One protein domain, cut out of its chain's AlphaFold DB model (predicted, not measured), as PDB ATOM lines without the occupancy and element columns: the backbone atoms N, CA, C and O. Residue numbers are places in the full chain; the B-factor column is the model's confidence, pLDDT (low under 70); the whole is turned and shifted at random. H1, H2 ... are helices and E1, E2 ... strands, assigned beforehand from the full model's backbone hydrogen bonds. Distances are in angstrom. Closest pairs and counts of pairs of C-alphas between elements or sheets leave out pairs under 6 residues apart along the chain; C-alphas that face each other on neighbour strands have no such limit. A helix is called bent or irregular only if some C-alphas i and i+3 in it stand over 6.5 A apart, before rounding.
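AT A GLANCE: This is residues 5 to 105 of the 105 residues of an uncharacterized protein of bacterium TMED181 (UniProt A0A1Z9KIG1). A strongly twisted sheet of six strands has two helices on it, the long H3 running along its E1 and E6 part and the shorter H2 set slantwise on its E2, E3 and E5 part. The bent strand E3 joins its parts, the E3 and E4 hairpin lies at one end of the whole, and the short H1 lies at the far end, off the sheet. The printed part has 101 residues with three named helices and six named strands, in the order E1 H1 H2 E2 E3 E4 E5 E6 H3, class mixed, helices and strands. The sheet is branched, with antiparallel neighbour pairs E1 and E6, E5 and E6, E3 and E5, E2 and E3, E3 and E4. The whole is compact, with a radius of gyration of the C-alphas of 13.8 A and spans of 40 by 37 by 25 A.

IN THESE COORDINATES: E3, residues 45 to 53, is 22.9 A long from C-alpha 45 at (-28.980, 21.750, 19.541). E2 is residues 34 to 38, 13.2 A, and E4 is residues 56 to 59, 10.0 A. E5 is residues 68 to 71, 9.5 A, E6 is residues 75 to 79, 12.8 A, and E1 is residues 5 to 8, 7.0 A, from C-alpha 5 at (-17.491, 28.444, 17.022). H1 is residues 11 to 15, 6.3 A, and H2 is residues 22 to 31, 14.0 A. H3, residues 83 to 103, is 30.7 A long and ends at C-alpha 103, (-18.713, 41.859, 35.739).

HOW THE PARTS SIT: E3 bends by 59 degrees at residue 49, and its pairing is staggered: E2 lies on one side, beside residues 46 to 51, with E4, beside 50 to 53, and E5, beside 45 to 47, on the other side. E2, E3 and E4 form a meander, each strand the antiparallel neighbour of the one before. Within hydrogen-bond range are N 47 and O 37 at 2.7 A, N 58 and O 51 at 2.8 A, N 69 and O 46 at 2.7 A, N 70 and O 77 at 2.8 A, and N 6 and O 76 at 2.8 A. H3 is on the sheet at a height of 9.1 A, over E1 and, only just, with 3 C-alphas, over E6; it runs along the strands, at 17 degrees to E1 on the local plane. The closest C-alphas of E1 and H3 are those of Ile 6 and Ala 90, 5.5 A. H2 is on the sheet at a height of 7.4 A, only just over E5, with 3 C-alphas, and slantwise to the strands, at 45 degrees to E5 on the local plane. The closest C-alphas of H2 and E5 are those of Glu 22 and Ile 71, 6.3 A. H2 and H3 are near each other, with 6 pairs of C-alphas within 10 A. H1 is not on the sheet and is apart from H2 and H3. In H1, H2 and H3 every O i to N i+4 pair is within hydrogen-bond range.

THE WHOLE: The two C-alphas farthest apart are those of Asn 15 and Lys 56, 42.2 A. The printed part has no cut and no link is long. Mean pLDDT of the printed part is 88.1, and residues 104 to 105 are under 70.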
ATOM      1  N   GLU A   5     -17.935  28.731  15.652       91.62
ATOM      2  CA  GLU A   5     -17.491  28.444  17.022       91.62
ATOM      3  C   GLU A   5     -17.511  29.703  17.898       91.62
ATOM      4  O   GLU A   5     -16.922  30.723  17.547       91.62
ATOM      5  N   ILE A   6     -18.158  29.650  19.060       91.50
ATOM      6  CA  ILE A   6     -18.101  30.725  20.058       91.50
ATOM      7  C   ILE A   6     -16.869  30.530  20.937       91.50
ATOM      8  O   ILE A   6     -16.059  31.447  21.075       91.50
ATOM      9  N   LEU A   7     -16.736  29.336  21.511       89.94
ATOM     10  CA  LEU A   7     -15.642  28.967  22.393       89.94
ATOM     11  C   LEU A   7     -15.258  27.513  22.128       89.94
ATOM     12  O   LEU A   7     -16.122  26.648  21.977       89.94
ATOM     13  N   LYS A   8     -13.954  27.261  22.140       88.56
ATOM     14  CA  LYS A   8     -13.359  25.931  22.078       88.56
ATOM     15  C   LYS A   8     -12.583  25.684  23.364       88.56
ATOM     16  O   LYS A   8     -12.011  26.622  23.920       88.56
ATOM     17  N   MET A   9     -12.627  24.461  23.879       83.88
ATOM     18  CA  MET A   9     -11.810  24.078  25.026       83.88
ATOM     19  C   MET A   9     -10.327  24.164  24.666       83.88
ATOM     20  O   MET A   9      -9.957  23.878  23.522       83.88
ATOM     21  N   PRO A  10      -9.476  24.559  25.622       83.62
ATOM     22  CA  PRO A  10      -8.044  24.475  25.425       83.62
ATOM     23  C   PRO A  10      -7.625  22.992  25.382       83.62
ATOM     24  O   PRO A  10      -8.297  22.113  25.927       83.62
ATOM     25  N   GLU A  11      -6.569  22.704  24.625       79.88
ATOM     26  CA  GLU A  11      -6.186  21.339  24.237       79.88
ATOM     27  C   GLU A  11      -5.732  20.481  25.430       79.88
ATOM     28  O   GLU A  11      -5.977  19.278  25.471       79.88
ATOM     29  N   ASP A  12      -5.144  21.112  26.443       80.94
ATOM     30  CA  ASP A  12      -4.809  20.526  27.742       80.94
ATOM     31  C   ASP A  12      -6.046  19.962  28.460       80.94
ATOM     32  O   ASP A  12      -6.058  18.789  28.828       80.94
ATOM     33  N   ALA A  13      -7.124  20.742  28.561       76.25
ATOM     34  CA  ALA A  13      -8.363  20.306  29.206       76.25
ATOM     35  C   ALA A  13      -9.041  19.149  28.451       76.25
ATOM     36  O   ALA A  13      -9.636  18.261  29.063       76.25
ATOM     37  N   VAL A  14      -8.923  19.135  27.120       76.06
ATOM     38  CA  VAL A  14      -9.408  18.028  26.283       76.06
ATOM     39  C   VAL A  14      -8.630  16.740  26.570       76.06
ATOM     40  O   VAL A  14      -9.237  15.676  26.702       76.06
ATOM     41  N   ASN A  15      -7.304  16.826  26.700       75.06
ATOM     42  CA  ASN A  15      -6.443  15.678  27.001       75.06
ATOM     43  C   ASN A  15      -6.670  15.116  28.414       75.06
ATOM     44  O   ASN A  15      -6.495  13.920  28.638       75.06
ATOM     45  N   GLU A  16      -7.121  15.953  29.348       78.69
ATOM     46  CA  GLU A  16      -7.545  15.551  30.694       78.69
ATOM     47  C   GLU A  16      -8.950  14.912  30.731       78.69
ATOM     48  O   GLU A  16      -9.434  14.523  31.795       78.69
ATOM     49  N   GLY A  17      -9.622  14.780  29.580       71.62
ATOM     50  CA  GLY A  17     -10.965  14.204  29.481       71.62
ATOM     51  C   GLY A  17     -12.067  15.115  30.028       71.62
ATOM     52  O   GLY A  17     -13.187  14.659  30.277       71.62
ATOM     53  N   VAL A  18     -11.770  16.402  30.228       78.00
ATOM     54  CA  VAL A  18     -12.759  17.401  30.621       78.00
ATOM     55  C   VAL A  18     -13.525  17.829  29.371       78.00
ATOM     56  O   VAL A  18     -12.932  18.157  28.346       78.00
ATOM     57  N   GLY A  19     -14.855  17.845  29.460       77.50
ATOM     58  CA  GLY A  19     -15.734  18.279  28.375       77.50
ATOM     59  C   GLY A  19     -16.702  19.371  28.803       77.50
ATOM     60  O   GLY A  19     -17.022  19.520  29.989       77.50
ATOM     61  N   TYR A  20     -17.238  20.106  27.830       82.06
ATOM     62  CA  TYR A  20     -18.369  20.984  28.083       82.06
ATOM     63  C   TYR A  20     -19.590  20.163  28.501       82.06
ATOM     64  O   TYR A  20     -20.019  19.227  27.826       82.06
ATOM     65  N   SER A  21     -20.176  20.552  29.631       87.62
ATOM     66  CA  SER A  21     -21.494  20.079  30.037       87.62
ATOM     67  C   SER A  21     -22.551  20.898  29.307       87.62
ATOM     68  O   SER A  21     -22.598  22.123  29.438       87.62
ATOM     69  N   GLU A  22     -23.410  20.206  28.566       89.56
ATOM     70  CA  GLU A  22     -24.551  20.793  27.863       89.56
ATOM     71  C   GLU A  22     -25.409  21.667  28.782       89.56
ATOM     72  O   GLU A  22     -25.713  22.810  28.447       89.56
ATOM     73  N   GLU A  23     -25.737  21.154  29.967       90.88
ATOM     74  CA  GLU A  23     -26.527  21.866  30.969       90.88
ATOM     75  C   GLU A  23     -25.835  23.158  31.408       90.88
ATOM     76  O   GLU A  23     -26.454  24.219  31.388       90.88
ATOM     77  N   LYS A  24     -24.532  23.107  31.710       90.25
ATOM     78  CA  LYS A  24     -23.777  24.298  32.128       90.25
ATOM     79  C   LYS A  24     -23.742  25.364  31.039       90.25
ATOM     80  O   LYS A  24     -23.955  26.537  31.340       90.25
ATOM     81  N   ILE A  25     -23.488  24.975  29.789       91.62
ATOM     82  CA  ILE A  25     -23.473  25.920  28.665       91.62
ATOM     83  C   ILE A  25     -24.866  26.508  28.455       91.62
ATOM     84  O   ILE A  25     -25.004  27.724  28.352       91.62
ATOM     85  N   LYS A  26     -25.908  25.675  28.462       93.44
ATOM     86  CA  LYS A  26     -27.290  26.127  28.314       93.44
ATOM     87  C   LYS A  26     -27.681  27.114  29.418       93.44
ATOM     88  O   LYS A  26     -28.122  28.215  29.100       93.44
ATOM     89  N   SER A  27     -27.462  26.762  30.686       93.31
ATOM     90  CA  SER A  27     -27.767  27.630  31.828       93.31
ATOM     91  C   SER A  27     -26.982  28.935  31.784       93.31
ATOM     92  O   SER A  27     -27.522  29.988  32.114       93.31
ATOM     93  N   PHE A  28     -25.727  28.894  31.337       93.06
ATOM     94  CA  PHE A  28     -24.922  30.097  31.171       93.06
ATOM     95  C   PHE A  28     -25.490  31.023  30.088       93.06
ATOM     96  O   PHE A  28     -25.692  32.207  30.350       93.06
ATOM     97  N   ILE A  29     -25.823  30.493  28.906       94.00
ATOM     98  CA  ILE A  29     -26.452  31.277  27.831       94.00
ATOM     99  C   ILE A  29     -27.818  31.826  28.268       94.00
ATOM    100  O   ILE A  29     -28.136  32.981  27.991       94.00
ATOM    101  N   GLU A  30     -28.613  31.045  29.001       94.25
ATOM    102  CA  GLU A  30     -29.887  31.510  29.562       94.25
ATOM    103  C   GLU A  30     -29.709  32.595  30.637       94.25
ATOM    104  O   GLU A  30     -30.557  33.485  30.757       94.25
ATOM    105  N   GLY A  31     -28.595  32.558  31.374       92.56
ATOM    106  CA  GLY A  31     -28.178  33.583  32.332       92.56
ATOM    107  C   GLY A  31     -27.792  34.915  31.684       92.56
ATOM    108  O   GLY A  31     -27.965  35.961  32.303       92.56
ATOM    109  N   LEU A  32     -27.369  34.907  30.415       92.06
ATOM    110  CA  LEU A  32     -27.196  36.121  29.597       92.06
ATOM    111  C   LEU A  32     -28.539  36.710  29.117       92.06
ATOM    112  O   LEU A  32     -28.564  37.689  28.373       92.06
ATOM    113  N   GLY A  33     -29.666  36.107  29.509       93.62
ATOM    114  CA  GLY A  33     -31.012  36.546  29.148       93.62
ATOM    115  C   GLY A  33     -31.578  35.865  27.903       93.62
ATOM    116  O   GLY A  33     -32.758  36.038  27.590       93.62
ATOM    117  N   TRP A  34     -30.794  35.050  27.196       95.12
ATOM    118  CA  TRP A  34     -31.289  34.319  26.033       95.12
ATOM    119  C   TRP A  34     -32.282  33.224  26.432       95.12
ATOM    120  O   TRP A  34     -32.253  32.656  27.524       95.12
ATOM    121  N   ARG A  35     -33.216  32.921  25.533       94.56
ATOM    122  CA  ARG A  35     -34.154  31.810  25.691       94.56
ATOM    123  C   ARG A  35     -33.934  30.789  24.599       94.56
ATOM    124  O   ARG A  35     -33.989  31.113  23.407       94.56
ATOM    125  N   LEU A  36     -33.723  29.558  25.040       95.25
ATOM    126  CA  LEU A  36     -33.359  28.432  24.206       95.25
ATOM    127  C   LEU A  36     -34.509  27.426  24.146       95.25
ATOM    128  O   LEU A  36     -35.115  27.097  25.163       95.25
ATOM    129  N   ALA A  37     -34.807  26.925  22.952       94.50
ATOM    130  CA  ALA A  37     -35.768  25.844  22.747       94.50
ATOM    131  C   ALA A  37     -35.075  24.661  22.064       94.50
ATOM    132  O   ALA A  37     -34.331  24.885  21.113       94.50
ATOM    133  N   PRO A  38     -35.290  23.409  22.499       95.00
ATOM    134  CA  PRO A  38     -34.631  22.259  21.884       95.00
ATOM    135  C   PRO A  38     -34.995  22.134  20.398       95.00
ATOM    136  O   PRO A  38     -36.136  22.380  19.993       95.00
ATOM    137  N   VAL A  39     -34.021  21.748  19.571       94.38
ATOM    138  CA  VAL A  39     -34.260  21.414  18.163       94.38
ATOM    139  C   VAL A  39     -34.832  19.999  18.095       94.38
ATOM    140  O   VAL A  39     -34.189  19.034  18.498       94.38
ATOM    141  N   GLN A  40     -36.047  19.855  17.566       92.19
ATOM    142  CA  GLN A  40     -36.678  18.543  17.426       92.19
ATOM    143  C   GLN A  40     -35.833  17.621  16.532       92.19
ATOM    144  O   GLN A  40     -35.455  18.001  15.425       92.19
ATOM    145  N   GLY A  41     -35.553  16.408  17.015       90.12
ATOM    146  CA  GLY A  41     -34.786  15.402  16.275       90.12
ATOM    147  C   GLY A  41     -33.273  15.639  16.232       90.12
ATOM    148  O   GLY A  41     -32.581  14.915  15.521       90.12
ATOM    149  N   ALA A  42     -32.744  16.617  16.977       89.69
ATOM    150  CA  ALA A  42     -31.308  16.838  17.105       89.69
ATOM    151  C   ALA A  42     -30.894  16.936  18.577       89.69
ATOM    152  O   ALA A  42     -31.447  17.724  19.342       89.69
ATOM    153  N   TYR A  43     -29.888  16.152  18.961       88.12
ATOM    154  CA  TYR A  43     -29.270  16.232  20.283       88.12
ATOM    155  C   TYR A  43     -28.347  17.450  20.368       88.12
ATOM    156  O   TYR A  43     -27.725  17.815  19.371       88.12
ATOM    157  N   GLN A  44     -28.264  18.068  21.552       91.69
ATOM    158  CA  GLN A  44     -27.335  19.167  21.857       91.69
ATOM    159  C   GLN A  44     -27.470  20.399  20.949       91.69
ATOM    160  O   GLN A  44     -26.532  21.181  20.772       91.69
ATOM    161  N   LYS A  45     -28.658  20.587  20.364       94.75
ATOM    162  CA  LYS A  45     -28.980  21.750  19.541       94.75
ATOM    163  C   LYS A  45     -30.187  22.487  20.083       94.75
ATOM    164  O   LYS A  45     -31.222  21.887  20.378       94.75
ATOM    165  N   TYR A  46     -30.074  23.809  20.126       95.94
ATOM    166  CA  TYR A  46     -31.083  24.675  20.714       95.94
ATOM    167  C   TYR A  46     -31.320  25.921  19.872       95.94
ATOM    168  O   TYR A  46     -30.396  26.658  19.566       95.94
ATOM    169  N   TRP A  47     -32.568  26.197  19.532       95.56
ATOM    170  CA  TRP A  47     -32.988  27.429  18.887       95.56
ATOM    171  C   TRP A  47     -32.928  28.619  19.839       95.56
ATOM    172  O   TRP A  47     -33.531  28.573  20.911       95.56
ATOM    173  N   PHE A  48     -32.321  29.719  19.402       94.88
ATOM    174  CA  PHE A  48     -32.546  31.024  20.018       94.88
ATOM    175  C   PHE A  48     -33.957  31.512  19.668       94.88
ATOM    176  O   PHE A  48     -34.370  31.509  18.503       94.88
ATOM    177  N   THR A  49     -34.716  31.897  20.694       93.56
ATOM    178  CA  THR A  49     -36.132  32.281  20.547       93.56
ATOM    179  C   THR A  49     -36.397  33.742  20.872       93.56
ATOM    180  O   THR A  49     -37.128  34.393  20.134       93.56
ATOM    181  N   ARG A  50     -35.797  34.260  21.947       92.62
ATOM    182  CA  ARG A  50     -35.878  35.663  22.379       92.62
ATOM    183  C   ARG A  50     -34.753  35.992  23.355       92.62
ATOM    184  O   ARG A  50     -34.157  35.071  23.922       92.62
ATOM    185  N   LYS A  51     -34.518  37.281  23.593       93.62
ATOM    186  CA  LYS A  51     -33.650  37.788  24.664       93.62
ATOM    187  C   LYS A  51     -34.487  38.532  25.698       93.62
ATOM    188  O   LYS A  51     -35.387  39.280  25.335       93.62
ATOM    189  N   VAL A  52     -34.215  38.313  26.977       92.56
ATOM    190  CA  VAL A  52     -34.819  39.050  28.088       92.56
ATOM    191  C   VAL A  52     -33.733  39.882  28.751       92.56
ATOM    192  O   VAL A  52     -32.789  39.325  29.300       92.56
ATOM    193  N   GLU A  53     -33.877  41.201  28.706       88.81
ATOM    194  CA  GLU A  53     -32.914  42.154  29.261       88.81
ATOM    195  C   GLU A  53     -33.689  43.270  29.972       88.81
ATOM    196  O   GLU A  53     -34.650  43.810  29.420       88.81
ATOM    197  N   ASP A  54     -33.349  43.540  31.235       87.12
ATOM    198  CA  ASP A  54     -34.031  44.513  32.106       87.12
ATOM    199  C   ASP A  54     -35.563  44.353  32.163       87.12
ATOM    200  O   ASP A  54     -36.330  45.316  32.115       87.12
ATOM    201  N   GLY A  55     -36.032  43.101  32.216       85.38
ATOM    202  CA  GLY A  55     -37.461  42.765  32.249       85.38
ATOM    203  C   GLY A  55     -38.195  42.952  30.916       85.38
ATOM    204  O   GLY A  55     -39.380  42.632  30.827       85.38
ATOM    205  N   LYS A  56     -37.510  43.416  29.865       88.56
ATOM    206  CA  LYS A  56     -38.056  43.551  28.511       88.56
ATOM    207  C   LYS A  56     -37.702  42.329  27.674       88.56
ATOM    208  O   LYS A  56     -36.603  41.793  27.768       88.56
ATOM    209  N   SER A  57     -38.649  41.892  26.849       88.38
ATOM    210  CA  SER A  57     -38.466  40.781  25.917       88.38
ATOM    211  C   SER A  57     -38.224  41.322  24.513       88.38
ATOM    212  O   SER A  57     -39.069  42.036  23.980       88.38
ATOM    213  N   TYR A  58     -37.108  40.933  23.909       87.75
ATOM    214  CA  TYR A  58     -36.712  41.291  22.555       87.75
ATOM    215  C   TYR A  58     -36.787  40.057  21.660       87.75
ATOM    216  O   TYR A  58     -36.196  39.011  21.954       87.75
ATOM    217  N   GLU A  59     -37.536  40.177  20.570       85.69
ATOM    218  CA  GLU A  59     -37.580  39.156  19.528       85.69
ATOM    219  C   GLU A  59     -36.372  39.289  18.601       85.69
ATOM    220  O   GLU A  59     -35.812  40.372  18.420       85.69
ATOM    221  N   LEU A  60     -35.955  38.172  18.007       83.94
ATOM    222  CA  LEU A  60     -34.895  38.199  17.008       83.94
ATOM    223  C   LEU A  60     -35.454  38.762  15.699       83.94
ATOM    224  O   LEU A  60     -36.467  38.269  15.209       83.94
ATOM    225  N   MET A  61     -34.751  39.719  15.082       77.25
ATOM    226  CA  MET A  61     -35.156  40.289  13.783       77.25
ATOM    227  C   MET A  61     -35.274  39.230  12.676       77.25
ATOM    228  O   MET A  61     -36.129  39.335  11.807       77.25
ATOM    229  N   ASN A  62     -34.453  38.178  12.740       77.75
ATOM    230  CA  ASN A  62     -34.465  37.069  11.778       77.75
ATOM    231  C   ASN A  62     -35.510  35.986  12.110       77.75
ATOM    232  O   ASN A  62     -35.543  34.938  11.467       77.75
ATOM    233  N   GLY A  63     -36.355  36.232  13.114       77.44
ATOM    234  CA  GLY A  63     -37.365  35.306  13.604       77.44
ATOM    235  C   GLY A  63     -36.840  34.334  14.660       77.44
ATOM    236  O   GLY A  63     -35.649  34.018  14.757       77.44
ATOM    237  N   SER A  64     -37.768  33.826  15.473       71.06
ATOM    238  CA  SER A  64     -37.477  32.724  16.389       71.06
ATOM    239  C   SER A  64     -37.067  31.492  15.579       71.06
ATOM    240  O   SER A  64     -37.731  31.178  14.591       71.06
ATOM    241  N   ARG A  65     -36.037  30.757  16.018       83.06
ATOM    242  CA  ARG A  65     -35.536  29.543  15.336       83.06
ATOM    243  C   ARG A  65     -34.767  29.794  14.030       83.06
ATOM    244  O   ARG A  65     -34.769  28.948  13.141       83.06
ATOM    245  N   TYR A  66     -34.070  30.922  13.927       88.25
ATOM    246  CA  TYR A  66     -33.079  31.130  12.865       88.25
ATOM    247  C   TYR A  66     -31.675  30.662  13.275       88.25
ATOM    248  O   TYR A  66     -31.011  29.929  12.542       88.25
ATOM    249  N   TYR A  67     -31.248  31.045  14.479       93.00
ATOM    250  CA  TYR A  67     -29.959  30.664  15.051       93.00
ATOM    251  C   TYR A  67     -30.110  29.447  15.959       93.00
ATOM    252  O   TYR A  67     -30.988  29.420  16.827       93.00
ATOM    253  N   LYS A  68     -29.231  28.460  15.791       95.06
ATOM    254  CA  LYS A  68     -29.087  27.320  16.698       95.06
ATOM    255  C   LYS A  68     -27.787  27.448  17.472       95.06
ATOM    256  O   LYS A  68     -26.730  27.572  16.864       95.06
ATOM    257  N   LEU A  69     -27.860  27.325  18.786       95.25
ATOM    258  CA  LEU A  69     -26.728  26.927  19.603       95.25
ATOM    259  C   LEU A  69     -26.468  25.440  19.357       95.25
ATOM    260  O   LEU A  69     -27.377  24.624  19.510       95.25
ATOM    261  N   VAL A  70     -25.247  25.102  18.972       94.94
ATOM    262  CA  VAL A  70     -24.745  23.730  18.879       94.94
ATOM    263  C   VAL A  70     -23.722  23.559  19.986       94.94
ATOM    264  O   VAL A  70     -22.794  24.360  20.072       94.94
ATOM    265  N   ILE A  71     -23.907  22.553  20.834       93.06
ATOM    266  CA  ILE A  71     -22.986  22.234  21.922       93.06
ATOM    267  C   ILE A  71     -22.373  20.877  21.608       93.06
ATOM    268  O   ILE A  71     -23.100  19.913  21.413       93.06
ATOM    269  N   ASN A  72     -21.052  20.802  21.554       90.69
ATOM    270  CA  ASN A  72     -20.316  19.554  21.450       90.69
ATOM    271  C   ASN A  72     -19.490  19.344  22.719       90.69
ATOM    272  O   ASN A  72     -19.409  20.199  23.599       90.69
ATOM    273  N   HIS A  73     -18.826  18.195  22.798       84.75
ATOM    274  CA  HIS A  73     -17.990  17.864  23.945       84.75
ATOM    275  C   HIS A  73     -16.822  18.848  24.150       84.75
ATOM    276  O   HIS A  73     -16.458  19.122  25.286       84.75
ATOM    277  N   GLN A  74     -16.253  19.395  23.070       89.06
ATOM    278  CA  GLN A  74     -15.023  20.204  23.112       89.06
ATOM    279  C   GLN A  74     -15.233  21.668  22.706       89.06
ATOM    280  O   GLN A  74     -14.333  22.493  22.856       89.06
ATOM    281  N   ASP A  75     -16.402  22.013  22.181       90.56
ATOM    282  CA  ASP A  75     -16.716  23.356  21.705       90.56
ATOM    283  C   ASP A  75     -18.222  23.607  21.726       90.56
ATOM    284  O   ASP A  75     -19.032  22.706  21.945       90.56
ATOM    285  N   PHE A  76     -18.600  24.856  21.502       93.56
ATOM    286  CA  PHE A  76     -19.966  25.200  21.147       93.56
ATOM    287  C   PHE A  76     -19.980  26.407  20.214       93.56
ATOM    288  O   PHE A  76     -19.042  27.211  20.177       93.56
ATOM    289  N   GLY A  77     -21.060  26.568  19.454       94.81
ATOM    290  CA  GLY A  77     -21.174  27.659  18.495       94.81
ATOM    291  C   GLY A  77     -22.555  27.826  17.880       94.81
ATOM    292  O   GLY A  77     -23.542  27.287  18.375       94.81
ATOM    293  N   ILE A  78     -22.613  28.612  16.805       94.88
ATOM    294  CA  ILE A  78     -23.851  29.028  16.144       94.88
ATOM    295  C   ILE A  78     -23.983  28.395  14.759       94.88
ATOM    296  O   ILE A  78     -23.160  28.625  13.873       94.88
ATOM    297  N   GLU A  79     -25.065  27.653  14.547       93.88
ATOM    298  CA  GLU A  79     -25.493  27.153  13.239       93.88
ATOM    299  C   GLU A  79     -26.716  27.950  12.762       93.88
ATOM    300  O   GLU A  79     -27.732  28.016  13.455       93.88
ATOM    301  N   CYS A  80     -26.649  28.541  11.570       91.00
ATOM    302  CA  CYS A  80     -27.794  29.172  10.909       91.00
ATOM    303  C   CYS A  80     -27.627  29.141   9.385       91.00
ATOM    304  O   CYS A  80     -26.576  28.752   8.871       91.00
ATOM    305  N   GLY A  81     -28.665  29.554   8.655       85.56
ATOM    306  CA  GLY A  81     -28.533  29.827   7.224       85.56
ATOM    307  C   GLY A  81     -27.654  31.059   6.997       85.56
ATOM    308  O   GLY A  81     -27.835  32.066   7.672       85.56
ATOM    309  N   GLY A  82     -26.711  30.991   6.058       81.50
ATOM    310  CA  GLY A  82     -25.818  32.106   5.725       81.50
ATOM    311  C   GLY A  82     -24.615  32.247   6.666       81.50
ATOM    312  O   GLY A  82     -24.757  32.536   7.853       81.50
ATOM    313  N   ASP A  83     -23.413  32.109   6.099       79.75
ATOM    314  CA  ASP A  83     -22.146  32.126   6.846       79.75
ATOM    315  C   ASP A  83     -21.925  33.446   7.610       79.75
ATOM    316  O   ASP A  83     -21.534  33.418   8.777       79.75
ATOM    317  N   TYR A  84     -22.233  34.595   6.993       86.06
ATOM    318  CA  TYR A  84     -22.053  35.912   7.620       86.06
ATOM    319  C   TYR A  84     -22.936  36.104   8.859       86.06
ATOM    320  O   TYR A  84     -22.462  36.573   9.891       86.06
ATOM    321  N   ASN A  85     -24.206  35.697   8.787       87.44
ATOM    322  CA  ASN A  85     -25.145  35.865   9.895       87.44
ATOM    323  C   ASN A  85     -24.714  35.042  11.109       87.44
ATOM    324  O   ASN A  85     -24.766  35.532  12.238       87.44
ATOM    325  N   GLY A  86     -24.263  33.808  10.876       89.06
ATOM    326  CA  GLY A  86     -23.773  32.940  11.940       89.06
ATOM    327  C   GLY A  86     -22.477  33.461  12.549       89.06
ATOM    328  O   GLY A  86     -22.322  33.430  13.768       89.06
ATOM    329  N   TRP A  87     -21.570  33.987  11.720       91.19
ATOM    330  CA  TRP A  87     -20.325  34.593  12.183       91.19
ATOM    331  C   TRP A  87     -20.573  35.851  13.028       91.19
ATOM    332  O   TRP A  87     -20.000  35.964  14.114       91.19
ATOM    333  N   SER A  88     -21.459  36.748  12.575       91.19
ATOM    334  CA  SER A  88     -21.821  37.978  13.296       91.19
ATOM    335  C   SER A  88     -22.446  37.656  14.650       91.19
ATOM    336  O   SER A  88     -21.965  38.126  15.678       91.19
ATOM    337  N   PHE A  89     -23.449  36.772  14.673       92.62
ATOM    338  CA  PHE A  89     -24.140  36.407  15.910       92.62
ATOM    339  C   PHE A  89     -23.219  35.675  16.897       92.62
ATOM    340  O   PHE A  89     -23.251  35.937  18.098       92.62
ATOM    341  N   ALA A  90     -22.325  34.806  16.407       93.62
ATOM    342  CA  ALA A  90     -21.286  34.211  17.247       93.62
ATOM    343  C   ALA A  90     -20.329  35.278  17.813       93.62
ATOM    344  O   ALA A  90     -19.916  35.180  18.966       93.62
ATOM    345  N   GLY A  91     -19.983  36.304  17.028       92.69
ATOM    346  CA  GLY A  91     -19.185  37.451  17.469       92.69
ATOM    347  C   GLY A  91     -19.846  38.253  18.590       92.69
ATOM    348  O   GLY A  91     -19.202  38.519  19.605       92.69
ATOM    349  N   GLU A  92     -21.130  38.567  18.438       92.38
ATOM    350  CA  GLU A  92     -21.942  39.239  19.459       92.38
ATOM    351  C   GLU A  92     -21.980  38.425  20.756       92.38
ATOM    352  O   GLU A  92     -21.653  38.948  21.823       92.38
ATOM    353  N   LEU A  93     -22.249  37.116  20.667       93.44
ATOM    354  CA  LEU A  93     -22.239  36.244  21.842       93.44
ATOM    355  C   LEU A  93     -20.864  36.200  22.518       93.44
ATOM    356  O   LEU A  93     -20.785  36.286  23.741       93.44
ATOM    357  N   ARG A  94     -19.761  36.114  21.760       94.12
ATOM    358  CA  ARG A  94     -18.404  36.165  22.340       94.12
ATOM    359  C   ARG A  94     -18.174  37.459  23.126       94.12
ATOM    360  O   ARG A  94     -17.568  37.417  24.199       94.12
ATOM    361  N   ALA A  95     -18.658  38.593  22.619       93.25
ATOM    362  CA  ALA A  95     -18.555  39.876  23.307       93.25
ATOM    363  C   ALA A  95     -19.390  39.906  24.600       93.25
ATOM    364  O   ALA A  95     -18.873  40.317  25.640       93.25
ATOM    365  N   GLU A  96     -20.629  39.399  24.569       92.19
ATOM    366  CA  GLU A  96     -21.488  39.283  25.757       92.19
ATOM    367  C   GLU A  96     -20.849  38.403  26.838       92.19
ATOM    368  O   GLU A  96     -20.776  38.797  28.003       92.19
ATOM    369  N   ILE A  97     -20.308  37.244  26.452       90.81
ATOM    370  CA  ILE A  97     -19.614  36.325  27.365       90.81
ATOM    371  C   ILE A  97     -18.415  37.017  28.017       90.81
ATOM    372  O   ILE A  97     -18.210  36.906  29.229       90.81
ATOM    373  N   LYS A  98     -17.619  37.750  27.231       90.88
ATOM    374  CA  LYS A  98     -16.469  38.500  27.748       90.88
ATOM    375  C   LYS A  98     -16.907  39.570  28.752       90.88
ATOM    376  O   LYS A  98     -16.298  39.675  29.815       90.88
ATOM    377  N   ALA A  99     -17.964  40.319  28.448       90.44
ATOM    378  CA  ALA A  99     -18.505  41.341  29.341       90.44
ATOM    379  C   ALA A  99     -19.069  40.737  30.642       90.44
ATOM    380  O   ALA A  99     -18.817  41.260  31.725       90.44
ATOM    381  N   ALA A 100     -19.777  39.607  30.557       87.81
ATOM    382  CA  ALA A 100     -20.303  38.900  31.723       87.81
ATOM    383  C   ALA A 100     -19.182  38.406  32.653       87.81
ATOM    384  O   ALA A 100     -19.280  38.558  33.868       87.81
ATOM    385  N   ARG A 101     -18.081  37.888  32.089       83.12
ATOM    386  CA  ARG A 101     -16.900  37.479  32.870       83.12
ATOM    387  C   ARG A 101     -16.226  38.646  33.588       83.12
ATOM    388  O   ARG A 101     -15.749  38.455  34.697       83.12
ATOM    389  N   GLN A 102     -16.185  39.829  32.976       84.00
ATOM    390  CA  GLN A 102     -15.608  41.026  33.600       84.00
ATOM    391  C   GLN A 102     -16.472  41.578  34.736       84.00
ATOM    392  O   GLN A 102     -15.927  42.105  35.690       84.00
ATOM    393  N   LYS A 103     -17.801  41.451  34.655       77.06
ATOM    394  CA  LYS A 103     -18.713  41.859  35.739       77.06
ATOM    395  C   LYS A 103     -18.679  40.921  36.952       77.06
ATOM    396  O   LYS A 103     -19.104  41.322  38.028       77.06
ATOM    397  N   ALA A 104     -18.253  39.674  36.758       67.94
ATOM    398  CA  ALA A 104     -18.159  38.664  37.811       67.94
ATOM    399  C   ALA A 104     -16.785  38.626  38.512       67.94
ATOM    400  O   ALA A 104     -16.626  37.854  39.457       67.94
ATOM    401  N   ALA A 105     -15.812  39.403  38.022       53.75
ATOM    402  CA  ALA A 105     -14.462  39.541  38.571       53.75
ATOM    403  C   ALA A 105     -14.357  40.808  39.426       53.75
ATOM    404  O   ALA A 105     -13.637  40.751  40.446       53.75
TER     405      ALA A 105